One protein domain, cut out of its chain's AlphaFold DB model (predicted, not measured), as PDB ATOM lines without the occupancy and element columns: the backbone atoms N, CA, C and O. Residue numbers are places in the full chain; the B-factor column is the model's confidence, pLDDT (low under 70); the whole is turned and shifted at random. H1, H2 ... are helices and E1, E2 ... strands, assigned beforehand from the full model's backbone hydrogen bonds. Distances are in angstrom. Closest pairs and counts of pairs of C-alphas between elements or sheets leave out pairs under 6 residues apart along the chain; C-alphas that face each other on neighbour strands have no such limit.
ATOM      1  N   VAL A 155      -3.394 -51.673  -1.109       94.12
ATOM      2  CA  VAL A 155      -2.266 -51.154  -0.311       94.12
ATOM      3  C   VAL A 155      -2.411 -49.648  -0.091       94.12
ATOM      4  O   VAL A 155      -2.641 -48.894  -1.037       94.12
ATOM      5  N   PHE A 156      -2.253 -49.217   1.164       94.50
ATOM      6  CA  PHE A 156      -2.416 -47.824   1.573       94.50
ATOM      7  C   PHE A 156      -1.130 -47.210   2.131       94.50
ATOM      8  O   PHE A 156      -0.534 -47.710   3.095       94.50
ATOM      9  N   SER A 157      -0.756 -46.049   1.602       94.38
ATOM     10  CA  SER A 157       0.366 -45.262   2.113       94.38
ATOM     11  C   SER A 157       0.062 -43.764   2.130       94.38
ATOM     12  O   SER A 157      -1.059 -43.330   1.888       94.38
ATOM     13  N   GLY A 158       1.062 -42.952   2.445       94.50
ATOM     14  CA  GLY A 158       0.941 -41.507   2.362       94.50
ATOM     15  C   GLY A 158       2.286 -40.810   2.449       94.50
ATOM     16  O   GLY A 158       3.241 -41.355   3.009       94.50
ATOM     17  N   LYS A 159       2.368 -39.604   1.893       94.56
ATOM     18  CA  LYS A 159       3.560 -38.747   1.950       94.56
ATOM     19  C   LYS A 159       3.168 -37.275   2.020       94.56
ATOM     20  O   LYS A 159       1.999 -36.919   1.897       94.56
ATOM     21  N   GLN A 160       4.163 -36.411   2.203       92.94
ATOM     22  CA  GLN A 160       3.957 -34.979   2.011       92.94
ATOM     23  C   GLN A 160       3.728 -34.687   0.519       92.94
ATOM     24  O   GLN A 160       4.473 -35.163  -0.341       92.94
ATOM     25  N   HIS A 161       2.715 -33.891   0.223       91.38
ATOM     26  CA  HIS A 161       2.458 -33.276  -1.058       91.38
ATOM     27  C   HIS A 161       3.638 -32.391  -1.467       91.38
ATOM     28  O   HIS A 161       4.264 -31.702  -0.664       91.38
ATOM     29  N   THR A 162       3.916 -32.370  -2.765       85.50
ATOM     30  CA  THR A 162       4.953 -31.524  -3.369       85.50
ATOM     31  C   THR A 162       4.669 -30.020  -3.269       85.50
ATOM     32  O   THR A 162       5.585 -29.216  -3.410       85.50
ATOM     33  N   LYS A 163       3.412 -29.619  -3.028       85.44
ATOM     34  CA  LYS A 163       2.975 -28.224  -2.930       85.44
ATOM     35  C   LYS A 163       2.595 -27.944  -1.488       85.44
ATOM     36  O   LYS A 163       1.786 -28.662  -0.909       85.44
ATOM     37  N   HIS A 164       3.171 -26.893  -0.921       80.12
ATOM     38  CA  HIS A 164       2.952 -26.551   0.477       80.12
ATOM     39  C   HIS A 164       1.476 -26.209   0.738       80.12
ATOM     40  O   HIS A 164       0.929 -25.313   0.097       80.12
ATOM     41  N   GLY A 165       0.853 -26.910   1.686       79.94
ATOM     42  CA  GLY A 165      -0.543 -26.705   2.088       79.94
ATOM     43  C   GLY A 165      -1.589 -27.411   1.221       79.94
ATOM     44  O   GLY A 165      -2.738 -27.476   1.638       79.94
ATOM     45  N   ALA A 166      -1.211 -27.975   0.070       88.25
ATOM     46  CA  ALA A 166      -2.140 -28.704  -0.787       88.25
ATOM     47  C   ALA A 166      -2.358 -30.128  -0.267       88.25
ATOM     48  O   ALA A 166      -1.401 -30.815   0.090       88.25
ATOM     49  N   ARG A 167      -3.607 -30.602  -0.300       92.69
ATOM     50  CA  ARG A 167      -3.955 -31.974   0.087       92.69
ATOM     51  C   ARG A 167      -4.679 -32.702  -1.031       92.69
ATOM     52  O   ARG A 167      -5.617 -32.172  -1.629       92.69
ATOM     53  N   ALA A 168      -4.270 -33.938  -1.284       95.25
ATOM     54  CA  ALA A 168      -4.860 -34.773  -2.318       95.25
ATOM     55  C   ALA A 168      -4.855 -36.254  -1.929       95.25
ATOM     56  O   ALA A 168      -4.117 -36.679  -1.042       95.25
ATOM     57  N   VAL A 169      -5.678 -37.051  -2.603       96.88
ATOM     58  CA  VAL A 169      -5.694 -38.511  -2.451       96.88
ATOM     59  C   VAL A 169      -5.593 -39.152  -3.824       96.88
ATOM     60  O   VAL A 169      -6.396 -38.867  -4.710       96.88
ATOM     61  N   PHE A 170      -4.595 -40.009  -3.992       97.44
ATOM     62  CA  PHE A 170      -4.367 -40.795  -5.193       97.44
ATOM     63  C   PHE A 170      -4.986 -42.186  -5.060       97.44
ATOM     64  O   PHE A 170      -4.904 -42.812  -4.003       97.44
ATOM     65  N   PHE A 171      -5.534 -42.687  -6.162       97.75
ATOM     66  CA  PHE A 171      -6.086 -44.023  -6.306       97.75
ATOM     67  C   PHE A 171      -5.625 -44.655  -7.619       97.75
ATOM     68  O   PHE A 171      -5.701 -44.042  -8.682       97.75
ATOM     69  N   CYS A 172      -5.241 -45.923  -7.546       96.31
ATOM     70  CA  CYS A 172      -4.981 -46.795  -8.679       96.31
ATOM     71  C   CYS A 172      -6.057 -47.883  -8.711       96.31
ATOM     72  O   CYS A 172      -6.135 -48.715  -7.801       96.31
ATOM     73  N   TYR A 173      -6.900 -47.861  -9.742       96.31
ATOM     74  CA  TYR A 173      -7.966 -48.838  -9.938       96.31
ATOM     75  C   TYR A 173      -7.693 -49.684 -11.176       96.31
ATOM     76  O   TYR A 173      -7.411 -49.143 -12.242       96.31
ATOM     77  N   SER A 174      -7.869 -50.996 -11.053       93.38
ATOM     78  CA  SER A 174      -8.114 -51.852 -12.210       93.38
ATOM     79  C   SER A 174      -9.600 -51.770 -12.558       93.38
ATOM     80  O   SER A 174     -10.471 -51.956 -11.697       93.38
ATOM     81  N   ARG A 175      -9.898 -51.405 -13.803       91.19
ATOM     82  CA  ARG A 175     -11.258 -51.275 -14.313       91.19
ATOM     83  C   ARG A 175     -11.559 -52.490 -15.177       91.19
ATOM     84  O   ARG A 175     -10.905 -52.654 -16.198       91.19
ATOM     85  N   PRO A 176     -12.544 -53.319 -14.810       89.75
ATOM     86  CA  PRO A 176     -12.831 -54.519 -15.573       89.75
ATOM     87  C   PRO A 176     -13.372 -54.183 -16.964       89.75
ATOM     88  O   PRO A 176     -14.037 -53.156 -17.154       89.75
ATOM     89  N   ALA A 177     -13.130 -55.071 -17.918       88.50
ATOM     90  CA  ALA A 177     -13.755 -55.034 -19.234       88.50
ATOM     91  C   ALA A 177     -14.375 -56.391 -19.572       88.50
ATOM     92  O   ALA A 177     -14.198 -57.376 -18.852       88.50
ATOM     93  N   HIS A 178     -15.156 -56.412 -20.648       83.88
ATOM     94  CA  HIS A 178     -15.817 -57.614 -21.122       83.88
ATOM     95  C   HIS A 178     -14.806 -58.558 -21.783       83.88
ATOM     96  O   HIS A 178     -14.238 -58.238 -22.830       83.88
ATOM     97  N   ASP A 179     -14.640 -59.738 -21.199       85.19
ATOM     98  CA  ASP A 179     -13.751 -60.779 -21.695       85.19
ATOM     99  C   ASP A 179     -14.503 -61.646 -22.709       85.19
ATOM    100  O   ASP A 179     -15.211 -62.588 -22.359       85.19
ATOM    101  N   ARG A 180     -14.388 -61.304 -23.998       81.44
ATOM    102  CA  ARG A 180     -15.138 -61.984 -25.067       81.44
ATOM    103  C   ARG A 180     -14.816 -63.472 -25.158       81.44
ATOM    104  O   ARG A 180     -15.716 -64.258 -25.440       81.44
ATOM    105  N   GLU A 181     -13.564 -63.853 -24.945       80.12
ATOM    106  CA  GLU A 181     -13.138 -65.246 -25.061       80.12
ATOM    107  C   GLU A 181     -13.675 -66.076 -23.897       80.12
ATOM    108  O   GLU A 181     -14.253 -67.146 -24.110       80.12
ATOM    109  N   ALA A 182     -13.557 -65.556 -22.672       78.44
ATOM    110  CA  ALA A 182     -14.133 -66.200 -21.501       78.44
ATOM    111  C   ALA A 182     -15.663 -66.263 -21.581       78.44
ATOM    112  O   ALA A 182     -16.236 -67.307 -21.271       78.44
ATOM    113  N   SER A 183     -16.323 -65.210 -22.075       83.06
ATOM    114  CA  SER A 183     -17.779 -65.200 -22.244       83.06
ATOM    115  C   SER A 183     -18.269 -66.277 -23.210       83.06
ATOM    116  O   SER A 183     -19.269 -66.944 -22.951       83.06
ATOM    117  N   VAL A 184     -17.553 -66.486 -24.321       83.06
ATOM    118  CA  VAL A 184     -17.879 -67.543 -25.292       83.06
ATOM    119  C   VAL A 184     -17.666 -68.928 -24.688       83.06
ATOM    120  O   VAL A 184     -18.495 -69.815 -24.886       83.06
ATOM    121  N   ARG A 185     -16.574 -69.118 -23.942       86.31
ATOM    122  CA  ARG A 185     -16.254 -70.398 -23.299       86.31
ATOM    123  C   ARG A 185     -17.266 -70.772 -22.215       86.31
ATOM    124  O   ARG A 185     -17.676 -71.928 -22.144       86.31
ATOM    125  N   ASP A 186     -17.662 -69.804 -21.396       81.06
ATOM    126  CA  ASP A 186     -18.465 -70.044 -20.194       81.06
ATOM    127  C   ASP A 186     -19.976 -69.841 -20.451       81.06
ATOM    128  O   ASP A 186     -20.803 -70.137 -19.588       81.06
ATOM    129  N   GLY A 187     -20.354 -69.371 -21.648       81.62
ATOM    130  CA  GLY A 187     -21.746 -69.210 -22.081       81.62
ATOM    131  C   GLY A 187     -22.518 -68.105 -21.351       81.62
ATOM    132  O   GLY A 187     -23.748 -68.085 -21.395       81.62
ATOM    133  N   GLN A 188     -21.813 -67.203 -20.669       85.75
ATOM    134  CA  GLN A 188     -22.355 -66.073 -19.911       85.75
ATOM    135  C   GLN A 188     -21.404 -64.878 -20.017       85.75
ATOM    136  O   GLN A 188     -20.217 -65.076 -20.239       85.75
ATOM    137  N   ASP A 189     -21.889 -63.654 -19.809       83.31
ATOM    138  CA  ASP A 189     -21.034 -62.463 -19.860       83.31
ATOM    139  C   ASP A 189     -19.999 -62.473 -18.723       83.31
ATOM    140  O   ASP A 189     -20.327 -62.272 -17.550       83.31
ATOM    141  N   VAL A 190     -18.730 -62.666 -19.076       84.94
ATOM    142  CA  VAL A 190     -17.586 -62.607 -18.171       84.94
ATOM    143  C   VAL A 190     -16.955 -61.219 -18.237       84.94
ATOM    144  O   VAL A 190     -16.632 -60.687 -19.299       84.94
ATOM    145  N   TRP A 191     -16.776 -60.622 -17.060       87.69
ATOM    146  CA  TRP A 191     -16.073 -59.357 -16.875       87.69
ATOM    147  C   TRP A 191     -14.905 -59.583 -15.930       87.69
ATOM    148  O   TRP A 191     -15.105 -60.041 -14.803       87.69
ATOM    149  N   SER A 192     -13.702 -59.252 -16.381       84.19
ATOM    150  CA  SER A 192     -12.469 -59.519 -15.644       84.19
ATOM    151  C   SER A 192     -11.601 -58.268 -15.558       84.19
ATOM    152  O   SER A 192     -11.729 -57.337 -16.358       84.19
ATOM    153  N   ALA A 193     -10.756 -58.219 -14.531       81.44
ATOM    154  CA  ALA A 193      -9.786 -57.145 -14.339       81.44
ATOM    155  C   ALA A 193      -8.637 -57.250 -15.354       81.44
ATOM    156  O   ALA A 193      -8.075 -56.236 -15.755       81.44
ATOM    157  N   GLU A 194      -8.341 -58.477 -15.778       79.06
ATOM    158  CA  GLU A 194      -7.297 -58.873 -16.718       79.06
ATOM    159  C   GLU A 194      -7.621 -58.453 -18.152       79.06
ATOM    160  O   GLU A 194      -6.733 -58.009 -18.870       79.06
ATOM    161  N   ALA A 195      -8.894 -58.539 -18.558       73.25
ATOM    162  CA  ALA A 195      -9.354 -58.001 -19.839       73.25
ATOM    163  C   ALA A 195      -9.473 -56.466 -19.828       73.25
ATOM    164  O   ALA A 195      -9.690 -55.846 -20.868       73.25
ATOM    165  N   GLY A 196      -9.414 -55.870 -18.637       79.94
ATOM    166  CA  GLY A 196      -9.577 -54.450 -18.392       79.94
ATOM    167  C   GLY A 196      -8.289 -53.645 -18.493       79.94
ATOM    168  O   GLY A 196      -7.275 -54.092 -19.019       79.94
ATOM    169  N   ASP A 197      -8.333 -52.431 -17.950       82.88
ATOM    170  CA  ASP A 197      -7.167 -51.555 -17.873       82.88
ATOM    171  C   ASP A 197      -6.914 -51.044 -16.452       82.88
ATOM    172  O   ASP A 197      -7.720 -51.210 -15.529       82.88
ATOM    173  N   VAL A 198      -5.756 -50.419 -16.258       89.00
ATOM    174  CA  VAL A 198      -5.412 -49.732 -15.014       89.00
ATOM    175  C   VAL A 198      -5.563 -48.235 -15.226       89.00
ATOM    176  O   VAL A 198      -5.024 -47.667 -16.172       89.00
ATOM    177  N   LYS A 199      -6.281 -47.573 -14.319       91.56
ATOM    178  CA  LYS A 199      -6.502 -46.130 -14.379       91.56
ATOM    179  C   LYS A 199      -6.207 -45.457 -13.048       91.56
ATOM    180  O   LYS A 199      -6.590 -45.934 -11.977       91.56
ATOM    181  N   TRP A 200      -5.517 -44.326 -13.143       94.56
ATOM    182  CA  TRP A 200      -5.121 -43.499 -12.011       94.56
ATOM    183  C   TRP A 200      -6.083 -42.334 -11.833       94.56
ATOM    184  O   TRP A 200      -6.518 -41.716 -12.803       94.56
ATOM    185  N   TYR A 201      -6.389 -42.031 -10.576       96.06
ATOM    186  CA  TYR A 201      -7.245 -40.925 -10.180       96.06
ATOM    187  C   TYR A 201      -6.580 -40.174  -9.038       96.06
ATOM    188  O   TYR A 201      -6.093 -40.785  -8.091       96.06
ATOM    189  N   MET A 202      -6.595 -38.850  -9.087       95.56
ATOM    190  CA  MET A 202      -6.146 -38.013  -7.983       95.56
ATOM    191  C   MET A 202      -7.223 -36.991  -7.652       95.56
ATOM    192  O   MET A 202      -7.651 -36.235  -8.519       95.56
ATOM    193  N   VAL A 203      -7.661 -36.976  -6.398       96.31
ATOM    194  CA  VAL A 203      -8.689 -36.059  -5.908       96.31
ATOM    195  C   VAL A 203      -8.030 -34.952  -5.110       96.31
ATOM    196  O   VAL A 203      -7.349 -35.234  -4.125       96.31
ATOM    197  N   ASN A 204      -8.241 -33.701  -5.512       93.25
ATOM    198  CA  ASN A 204      -7.872 -32.542  -4.704       93.25
ATOM    199  C   ASN A 204      -8.925 -32.334  -3.603       93.25
ATOM    200  O   ASN A 204     -10.104 -32.191  -3.914       93.25
ATOM    201  N   LEU A 205      -8.505 -32.306  -2.335       91.06
ATOM    202  CA  LEU A 205      -9.420 -32.208  -1.188       91.06
ATOM    203  C   LEU A 205      -9.998 -30.807  -0.956       91.06
ATOM    204  O   LEU A 205     -10.932 -30.666  -0.173       91.06
ATOM    205  N   GLU A 206      -9.440 -29.774  -1.581       88.38
ATOM    206  CA  GLU A 206      -9.945 -28.401  -1.482       88.38
ATOM    207  C   GLU A 206     -11.013 -28.114  -2.538       88.38
ATOM    208  O   GLU A 206     -11.983 -27.412  -2.264       88.38
ATOM    209  N   SER A 207     -10.827 -28.637  -3.753       89.94
ATOM    210  CA  SER A 207     -11.692 -28.333  -4.896       89.94
ATOM    211  C   SER A 207     -12.596 -29.488  -5.328       89.94
ATOM    212  O   SER A 207     -13.342 -29.323  -6.291       89.94
ATOM    213  N   ASP A 208     -12.466 -30.667  -4.712       88.69
ATOM    214  CA  ASP A 208     -13.108 -31.931  -5.116       88.69
ATOM    215  C   ASP A 208     -12.866 -32.320  -6.592       88.69
ATOM    216  O   ASP A 208     -13.586 -33.131  -7.179       88.69
ATOM    217  N   ALA A 209     -11.831 -31.748  -7.217       90.75
ATOM    218  CA  ALA A 209     -11.514 -32.003  -8.617       90.75
ATOM    219  C   ALA A 209     -10.797 -33.347  -8.761       90.75
ATOM    220  O   ALA A 209      -9.859 -33.637  -8.015       90.75
ATOM    221  N   ILE A 210     -11.215 -34.137  -9.753       93.00
ATOM    222  CA  ILE A 210     -10.626 -35.438 -10.076       93.00
ATOM    223  C   ILE A 210      -9.734 -35.278 -11.307       93.00
ATOM    224  O   ILE A 210     -10.206 -34.931 -12.388       93.00
ATOM    225  N   LEU A 211      -8.439 -35.534 -11.137       90.50
ATOM    226  CA  LEU A 211      -7.463 -35.644 -12.214       90.50
ATOM    227  C   LEU A 211      -7.317 -37.116 -12.616       90.50
ATOM    228  O   LEU A 211      -7.181 -37.971 -11.746       90.50
ATOM    229  N   GLU A 212      -7.323 -37.400 -13.920       89.88
ATOM    230  CA  GLU A 212      -7.246 -38.764 -14.488       89.88
ATOM    231  C   GLU A 212      -6.015 -38.988 -15.389       89.88
ATOM    232  O   GLU A 212      -5.848 -40.052 -15.993       89.88
ATOM    233  N   ASP A 213      -5.187 -37.955 -15.535       84.38
ATOM    234  CA  ASP A 213      -4.015 -37.936 -16.408       84.38
ATOM    235  C   ASP A 213      -2.794 -38.497 -15.665       84.38
ATOM    236  O   ASP A 213      -2.231 -37.823 -14.798       84.38
ATOM    237  N   ALA A 214      -2.401 -39.734 -15.986       86.31
ATOM    238  CA  ALA A 214      -1.305 -40.440 -15.318       86.31
ATOM    239  C   ALA A 214       0.025 -39.673 -15.406       86.31
ATOM    240  O   ALA A 214       0.727 -39.575 -14.399       86.31
ATOM    241  N   ALA A 215       0.293 -39.027 -16.545       83.50
ATOM    242  CA  ALA A 215       1.489 -38.219 -16.789       83.50
ATOM    243  C   ALA A 215       1.618 -37.027 -15.833       83.50
ATOM    244  O   ALA A 215       2.716 -36.604 -15.491       83.50
ATOM    245  N   ARG A 216       0.490 -36.475 -15.379       86.38
ATOM    246  CA  ARG A 216       0.481 -35.409 -14.368       86.38
ATOM    247  C   ARG A 216       0.478 -35.970 -12.959       86.38
ATOM    248  O   ARG A 216       1.075 -35.389 -12.063       86.38
ATOM    249  N   ILE A 217      -0.224 -37.078 -12.741       91.06
ATOM    250  CA  ILE A 217      -0.345 -37.704 -11.421       91.06
ATOM    251  C   ILE A 217       1.010 -38.239 -10.941       91.06
ATOM    252  O   ILE A 217       1.334 -38.073  -9.763       91.06
ATOM    253  N   ILE A 218       1.814 -38.824 -11.839       90.31
ATOM    254  CA  ILE A 218       3.133 -39.391 -11.518       90.31
ATOM    255  C   ILE A 218       4.045 -38.366 -10.821       90.31
ATOM    256  O   ILE A 218       4.710 -38.699  -9.839       90.31
ATOM    257  N   GLU A 219       3.988 -37.092 -11.229       89.44
ATOM    258  CA  GLU A 219       4.775 -35.996 -10.644       89.44
ATOM    259  C   GLU A 219       4.508 -35.787  -9.142       89.44
ATOM    260  O   GLU A 219       5.377 -35.311  -8.407       89.44
ATOM    261  N   PHE A 220       3.316 -36.147  -8.658       90.94
ATOM    262  CA  PHE A 220       2.936 -35.996  -7.252       90.94
ATOM    263  C   PHE A 220       3.267 -37.233  -6.413       90.94
ATOM    264  O   PHE A 220       3.624 -37.104  -5.236       90.94
ATOM    265  N   VAL A 221       3.152 -38.426  -7.004       92.81
ATOM    266  CA  VAL A 221       3.267 -39.700  -6.279       92.81
ATOM    267  C   VAL A 221       4.697 -40.238  -6.211       92.81
ATOM    268  O   VAL A 221       5.004 -40.945  -5.252       92.81
ATOM    269  N   ARG A 222       5.593 -39.846  -7.136       90.88
ATOM    270  CA  ARG A 222       7.015 -40.253  -7.143       90.88
ATOM    271  C   ARG A 222       7.671 -40.085  -5.774       90.88
ATOM    272  O   ARG A 222       7.530 -39.039  -5.131       90.88
ATOM    273  N   CYS A 223       8.409 -41.093  -5.325       90.31
ATOM    274  CA  CYS A 223       9.126 -41.067  -4.055       90.31
ATOM    275  C   CYS A 223      10.440 -41.852  -4.132       90.31
ATOM    276  O   CYS A 223      10.596 -42.755  -4.943       90.31
ATOM    277  N   ASP A 224      11.378 -41.478  -3.266       88.56
ATOM    278  CA  ASP A 224      12.597 -42.241  -2.986       88.56
ATOM    279  C   ASP A 224      12.341 -43.232  -1.829       88.56
ATOM    280  O   ASP A 224      11.519 -42.908  -0.961       88.56
ATOM    281  N   PRO A 225      13.050 -44.374  -1.730       85.94
ATOM    282  CA  PRO A 225      12.929 -45.310  -0.606       85.94
ATOM    283  C   PRO A 225      13.059 -44.678   0.789       85.94
ATOM    284  O   PRO A 225      12.484 -45.176   1.756       85.94
ATOM    285  N   LYS A 226      13.779 -43.557   0.922       90.19
ATOM    286  CA  LYS A 226      13.940 -42.820   2.188       90.19
ATOM    287  C   LYS A 226      12.807 -41.834   2.473       90.19
ATOM    288  O   LYS A 226      12.825 -41.160   3.506       90.19
ATOM    289  N   THR A 227      11.835 -41.704   1.572       91.88
ATOM    290  CA  THR A 227      10.716 -40.771   1.731       91.88
ATOM    291  C   THR A 227       9.886 -41.174   2.950       91.88
ATOM    292  O   THR A 227       9.369 -42.290   3.000       91.88
ATOM    293  N   PRO A 228       9.710 -40.285   3.943       92.50
ATOM    294  CA  PRO A 228       8.979 -40.635   5.148       92.50
ATOM    295  C   PRO A 228       7.494 -40.835   4.842       92.50
ATOM    296  O   PRO A 228       6.844 -39.970   4.246       92.50
ATOM    297  N   ARG A 229       6.941 -41.946   5.334       93.81
ATOM    298  CA  ARG A 229       5.499 -42.196   5.304       93.81
ATOM    299  C   ARG A 229       4.782 -41.205   6.223       93.81
ATOM    300  O   ARG A 229       5.087 -41.132   7.412       93.81
ATOM    301  N   ARG A 230       3.815 -40.459   5.686       92.06
ATOM    302  CA  ARG A 230       2.991 -39.490   6.428       92.06
ATOM    303  C   ARG A 230       1.517 -39.728   6.148       92.06
ATOM    304  O   ARG A 230       1.088 -39.586   5.009       92.06
ATOM    305  N   VAL A 231       0.774 -40.066   7.200       93.19
ATOM    306  CA  VAL A 231      -0.675 -40.273   7.158       93.19
ATOM    307  C   VAL A 231      -1.323 -39.368   8.212       93.19
ATOM    308  O   VAL A 231      -1.054 -39.532   9.400       93.19
ATOM    309  N   GLN A 232      -2.097 -38.378   7.778       91.81
ATOM    310  CA  GLN A 232      -2.722 -37.316   8.566       91.81
ATOM    311  C   GLN A 232      -4.177 -37.017   8.146       91.81
ATOM    312  O   GLN A 232      -4.825 -36.194   8.794       91.81
ATOM    313  N   ILE A 233      -4.709 -37.595   7.059       90.31
ATOM    314  CA  ILE A 233      -6.129 -37.420   6.702       90.31
ATOM    315  C   ILE A 233      -7.000 -38.344   7.563       90.31
ATOM    316  O   ILE A 233      -6.701 -39.518   7.762       90.31
ATOM    317  N   ASP A 234      -8.126 -37.812   8.047       91.50
ATOM    318  CA  ASP A 234      -9.121 -38.584   8.792       91.50
ATOM    319  C   ASP A 234      -9.716 -39.722   7.944       91.50
ATOM    320  O   ASP A 234     -10.118 -39.527   6.791       91.50
ATOM    321  N   GLN A 235      -9.873 -40.903   8.547       90.31
ATOM    322  CA  GLN A 235     -10.383 -42.097   7.864       90.31
ATOM    323  C   GLN A 235     -11.799 -41.911   7.291       90.31
ATOM    324  O   GLN A 235     -12.114 -42.446   6.225       90.31
ATOM    325  N   GLU A 236     -12.653 -41.128   7.954       91.12
ATOM    326  CA  GLU A 236     -13.997 -40.814   7.453       91.12
ATOM    327  C   GLU A 236     -13.947 -40.010   6.149       91.12
ATOM    328  O   GLU A 236     -14.667 -40.328   5.198       91.12
ATOM    329  N   LYS A 237     -13.045 -39.022   6.069       91.31
ATOM    330  CA  LYS A 237     -12.831 -38.224   4.855       91.31
ATOM    331  C   LYS A 237     -12.284 -39.095   3.731       91.31
ATOM    332  O   LYS A 237     -12.819 -39.062   2.629       91.31
ATOM    333  N   LEU A 238     -11.293 -39.939   4.018       92.44
ATOM    334  CA  LEU A 238     -10.747 -40.894   3.047       92.44
ATOM    335  C   LEU A 238     -11.822 -41.841   2.490       92.44
ATOM    336  O   LEU A 238     -11.901 -42.055   1.282       92.44
ATOM    337  N   SER A 239     -12.686 -42.371   3.359       93.06
ATOM    338  CA  SER A 239     -13.805 -43.234   2.964       93.06
ATOM    339  C   SER A 239     -14.816 -42.497   2.077       93.06
ATOM    340  O   SER A 239     -15.291 -43.048   1.081       93.06
ATOM    341  N   ALA A 240     -15.122 -41.234   2.391       93.88
ATOM    342  CA  ALA A 240     -16.005 -40.401   1.578       93.88
ATOM    343  C   ALA A 240     -15.410 -40.113   0.188       93.88
ATOM    344  O   ALA A 240     -16.098 -40.287  -0.822       93.88
ATOM    345  N   VAL A 241     -14.124 -39.754   0.126       94.69
ATOM    346  CA  VAL A 241     -13.403 -39.484  -1.127       94.69
ATOM    347  C   VAL A 241     -13.343 -40.738  -1.997       94.69
ATOM    348  O   VAL A 241     -13.686 -40.679  -3.177       94.69
ATOM    349  N   ARG A 242     -13.020 -41.898  -1.414       94.62
ATOM    350  CA  ARG A 242     -13.029 -43.184  -2.125       94.62
ATOM    351  C   ARG A 242     -14.389 -43.466  -2.768       94.62
ATOM    352  O   ARG A 242     -14.461 -43.774  -3.955       94.62
ATOM    353  N   LYS A 243     -15.484 -43.306  -2.015       94.56
ATOM    354  CA  LYS A 243     -16.849 -43.485  -2.545       94.56
ATOM    355  C   LYS A 243     -17.163 -42.505  -3.678       94.56
ATOM    356  O   LYS A 243     -17.917 -42.857  -4.584       94.56
ATOM    357  N   SER A 244     -16.627 -41.285  -3.626       94.94
ATOM    358  CA  SER A 244     -16.770 -40.301  -4.703       94.94
ATOM    359  C   SER A 244     -16.096 -40.780  -5.993       94.94
ATOM    360  O   SER A 244     -16.729 -40.786  -7.049       94.94
ATOM    361  N   VAL A 245     -14.864 -41.292  -5.901       95.50
ATOM    362  CA  VAL A 245     -14.126 -41.840  -7.052       95.50
ATOM    363  C   VAL A 245     -14.815 -43.080  -7.621       95.50
ATOM    364  O   VAL A 245     -15.006 -43.167  -8.830       95.50
ATOM    365  N   GLU A 246     -15.282 -44.006  -6.783       94.94
ATOM    366  CA  GLU A 246     -16.014 -45.194  -7.253       94.94
ATOM    367  C   GLU A 246     -17.303 -44.816  -8.005       94.94
ATOM    368  O   GLU A 246     -17.609 -45.392  -9.053       94.94
ATOM    369  N   LYS A 247     -18.036 -43.795  -7.531       94.75
ATOM    370  CA  LYS A 247     -19.194 -43.235  -8.251       94.75
ATOM    371  C   LYS A 247     -18.794 -42.587  -9.574       94.75
ATOM    372  O   LYS A 247     -19.518 -42.732 -10.561       94.75
ATOM    373  N   HIS A 248     -17.671 -41.870  -9.599       94.31
ATOM    374  CA  HIS A 248     -17.134 -41.264 -10.814       94.31
ATOM    375  C   HIS A 248     -16.810 -42.335 -11.858       94.31
ATOM    376  O   HIS A 248     -17.355 -42.268 -12.954       94.31
ATOM    377  N   ILE A 249     -16.064 -43.381 -11.483       93.44
ATOM    378  CA  ILE A 249     -15.733 -44.526 -12.352       93.44
ATOM    379  C   ILE A 249     -17.002 -45.201 -12.879       93.44
ATOM    380  O   ILE A 249     -17.109 -45.490 -14.074       93.44
ATOM    381  N   ALA A 250     -17.999 -45.418 -12.016       92.25
ATOM    382  CA  ALA A 250     -19.265 -46.008 -12.434       92.25
ATOM    383  C   ALA A 250     -19.970 -45.164 -13.513       92.25
ATOM    384  O   ALA A 250     -20.505 -45.698 -14.487       92.25
ATOM    385  N   LYS A 251     -19.939 -43.833 -13.372       90.44
ATOM    386  CA  LYS A 251     -20.584 -42.893 -14.297       90.44
ATOM    387  C   LYS A 251     -19.808 -42.701 -15.602       90.44
ATOM    388  O   LYS A 251     -20.438 -42.572 -16.651       90.44
ATOM    389  N   THR A 252     -18.480 -42.620 -15.546       87.94
ATOM    390  CA  THR A 252     -17.636 -42.209 -16.682       87.94
ATOM    391  C   THR A 252     -17.093 -43.376 -17.483       87.94
ATOM    392  O   THR A 252     -16.836 -43.194 -18.672       87.94
ATOM    393  N   TYR A 253     -16.942 -44.546 -16.862       86.69
ATOM    394  CA  TYR A 253     -16.402 -45.742 -17.492       86.69
ATOM    395  C   TYR A 253     -17.442 -46.862 -17.558       86.69
ATOM    396  O   TYR A 253     -17.908 -47.162 -18.653       86.69
ATOM    397  N   LEU A 254     -17.890 -47.412 -16.419       87.75
ATOM    398  CA  LEU A 254     -18.750 -48.613 -16.408       87.75
ATOM    399  C   LEU A 254     -20.048 -48.424 -17.201       87.75
ATOM    400  O   LEU A 254     -20.457 -49.305 -17.951       87.75
ATOM    401  N   ARG A 255     -20.667 -47.242 -17.104       86.56
ATOM    402  CA  ARG A 255     -21.851 -46.904 -17.901       86.56
ATOM    403  C   ARG A 255     -21.566 -46.843 -19.405       86.56
ATOM    404  O   ARG A 255     -22.440 -47.202 -20.187       86.56
ATOM    405  N   LYS A 256     -20.384 -46.372 -19.818       84.06
ATOM    406  CA  LYS A 256     -20.012 -46.282 -21.241       84.06
ATOM    407  C   LYS A 256     -19.796 -47.662 -21.845       84.06
ATOM    408  O   LYS A 256     -20.256 -47.905 -22.952       84.06
ATOM    409  N   VAL A 257     -19.150 -48.553 -21.097       81.38
ATOM    410  CA  VAL A 257     -18.907 -49.938 -21.523       81.38
ATOM    411  C   VAL A 257     -20.112 -50.857 -21.284       81.38
ATOM    412  O   VAL A 257     -20.034 -52.041 -21.572       81.38
ATOM    413  N   GLN A 258     -21.231 -50.318 -20.784       84.88
ATOM    414  CA  GLN A 258     -22.463 -51.060 -20.484       84.88
ATOM    415  C   GLN A 258     -22.240 -52.245 -19.532       84.88
ATOM    416  O   GLN A 258     -22.846 -53.302 -19.684       84.88
ATOM    417  N   ALA A 259     -21.375 -52.061 -18.530       86.75
ATOM    418  CA  ALA A 259     -21.086 -53.111 -17.565       86.75
ATOM    419  C   ALA A 259     -22.356 -53.531 -16.792       86.75
ATOM    420  O   ALA A 259     -23.114 -52.658 -16.343       86.75
ATOM    421  N   PRO A 260     -22.591 -54.841 -16.601       86.81
ATOM    422  CA  PRO A 260     -23.756 -55.341 -15.891       86.81
ATOM    423  C   PRO A 260     -23.720 -54.992 -14.398       86.81
ATOM    424  O   PRO A 260     -22.684 -54.683 -13.801       86.81
ATOM    425  N   VAL A 261     -24.896 -55.054 -13.770       83.50
ATOM    426  CA  VAL A 261     -25.054 -54.764 -12.342       83.50
ATOM    427  C   VAL A 261     -24.256 -55.777 -11.520       83.50
ATOM    428  O   VAL A 261     -24.498 -56.975 -11.598       83.50
ATOM    429  N   GLY A 262     -23.326 -55.282 -10.705       83.56
ATOM    430  CA  GLY A 262     -22.457 -56.108  -9.858       83.56
ATOM    431  C   GLY A 262     -20.979 -56.020 -10.232       83.56
ATOM    432  O   GLY A 262     -20.138 -56.216  -9.357       83.56
ATOM    433  N   VAL A 263     -20.662 -55.620 -11.468       88.62
ATOM    434  CA  VAL A 263     -19.285 -55.357 -11.903       88.62
ATOM    435  C   VAL A 263     -18.772 -54.080 -11.239       88.62
ATOM    436  O   VAL A 263     -19.419 -53.031 -11.280       88.62
ATOM    437  N   LYS A 264     -17.609 -54.168 -10.588       91.44
ATOM    438  CA  LYS A 264     -17.002 -53.069  -9.828       91.44
ATOM    439  C   LYS A 264     -15.516 -52.939 -10.154       91.44
ATOM    440  O   LYS A 264     -14.871 -53.955 -10.398       91.44
ATOM    441  N   PRO A 265     -14.960 -51.715 -10.126       93.56
ATOM    442  CA  PRO A 265     -13.521 -51.533 -10.234       93.56
ATOM    443  C   PRO A 265     -12.821 -52.078  -8.981       93.56
ATOM    444  O   PRO A 265     -13.361 -52.007  -7.873       93.56
ATOM    445  N   ILE A 266     -11.606 -52.592  -9.154       94.31
ATOM    446  CA  ILE A 266     -10.789 -53.165  -8.080       94.31
ATOM    447  C   ILE A 266      -9.730 -52.143  -7.675       94.31
ATOM    448  O   ILE A 266      -8.938 -51.697  -8.503       94.31
ATOM    449  N   LEU A 267      -9.716 -51.756  -6.399       95.81
ATOM    450  CA  LEU A 267      -8.709 -50.838  -5.872       95.81
ATOM    451  C   LEU A 267      -7.389 -51.588  -5.663       95.81
ATOM    452  O   LEU A 267      -7.313 -52.470  -4.808       95.81
ATOM    453  N   LYS A 268      -6.351 -51.212  -6.412       94.38
ATOM    454  CA  LYS A 268      -5.022 -51.836  -6.348       94.38
ATOM    455  C   LYS A 268      -4.131 -51.172  -5.311       94.38
ATOM    456  O   LYS A 268      -3.623 -51.838  -4.415       94.38
ATOM    457  N   ALA A 269      -4.020 -49.853  -5.365       94.88
ATOM    458  CA  ALA A 269      -3.251 -49.077  -4.404       94.88
ATOM    459  C   ALA A 269      -3.828 -47.672  -4.273       94.88
ATOM    460  O   ALA A 269      -4.517 -47.178  -5.164       94.88
ATOM    461  N   TRP A 270      -3.547 -47.021  -3.156       96.69
ATOM    462  CA  TRP A 270      -3.964 -45.651  -2.912       96.69
ATOM    463  C   TRP A 270      -3.056 -44.994  -1.889       96.69
ATOM    464  O   TRP A 270      -2.428 -45.653  -1.055       96.69
ATOM    465  N   MET A 271      -2.962 -43.675  -1.967       95.69
ATOM    466  CA  MET A 271      -2.142 -42.923  -1.037       95.69
ATOM    467  C   MET A 271      -2.691 -41.534  -0.792       95.69
ATOM    468  O   MET A 271      -3.291 -40.918  -1.671       95.69
ATOM    469  N   GLU A 272      -2.424 -41.016   0.395       95.81
ATOM    470  CA  GLU A 272      -2.669 -39.615   0.694       95.81
ATOM    471  C   GLU A 272      -1.433 -38.736   0.503       95.81
ATOM    472  O   GLU A 272      -0.293 -39.137   0.747       95.81
ATOM    473  N   LEU A 273      -1.688 -37.510   0.066       93.81
ATOM    474  CA  LEU A 273      -0.713 -36.454  -0.143       93.81
ATOM    475  C   LEU A 273      -1.094 -35.298   0.787       93.81
ATOM    476  O   LEU A 273      -2.155 -34.696   0.611       93.81
ATOM    477  N   ASN A 274      -0.254 -35.031   1.792       88.62
ATOM    478  CA  ASN A 274      -0.504 -34.052   2.865       88.62
ATOM    479  C   ASN A 274       0.258 -32.741   2.729       88.62
ATOM    480  O   ASN A 274       1.397 -32.774   2.225       88.62
TER     481      ASN A 274
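This is residues 155 to 274 of the 274 residues of the protein "Helicase C-terminal domain-containing protein" of Rhodobaca barguzinensis (UniProt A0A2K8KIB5). A long, twisted sheet of four strands has the long helix H3 slantwise over one face and the short H2 over the other; E2 and E3 reach out to the small helix H1 at the far end, making the length. The link 222 to 234 passes round the sheet's E1 edge. The printed part has 120 residues with three named helices and four named strands, in the order E1 E2 H1 E3 H2 H3 E4; the class is mixed. The mixed sheet runs E1 E4 E2 E3. The whole is only just compact, close to loose, with a radius of gyration of the C-alphas of 16.2 A, and spans 53 by 29 by 24 A.

Find C-alpha 155 at (-2.266, -51.154, -0.311), where E1, residues 155 to 159, begins. E2, 168 to 178, runs 31.5 A to H1, 180 to 186. E3, 191 to 204, measures 30.6 A and bends by 83 degrees at 195. After H2, 214 to 221, comes H3, 235 to 254, 26.5 A long. E4, 266 to 273, ends at (-0.713, -36.454, -0.143).

E1 is parallel to E4, with N 157 and O 270 at 3.2 A. E4 is antiparallel to E2 (N 170 and O 271, 2.8 A), and E2 to E3 (N 171 and O 201, 2.8 A). There are three layers, helices on both faces: H3 has a height of 8.5 A over the sheet, H2 on the opposite face 9.0 A. The closest C-alphas of E3 and H2 are Trp 200 and Ala 214, 5.9 A. H1 only grazes the sheet. Every O i to N i+4 pair is within hydrogen-bond range in H1, 15 of 16 in H3, 2 of 4 in H2.

The farthest C-alphas, His 164 and Gly 187, are 54.2 A apart. The printed part has no cut; H2 to H3 and H3 to E4 are long links. No printed residue is under 70 in pLDDT.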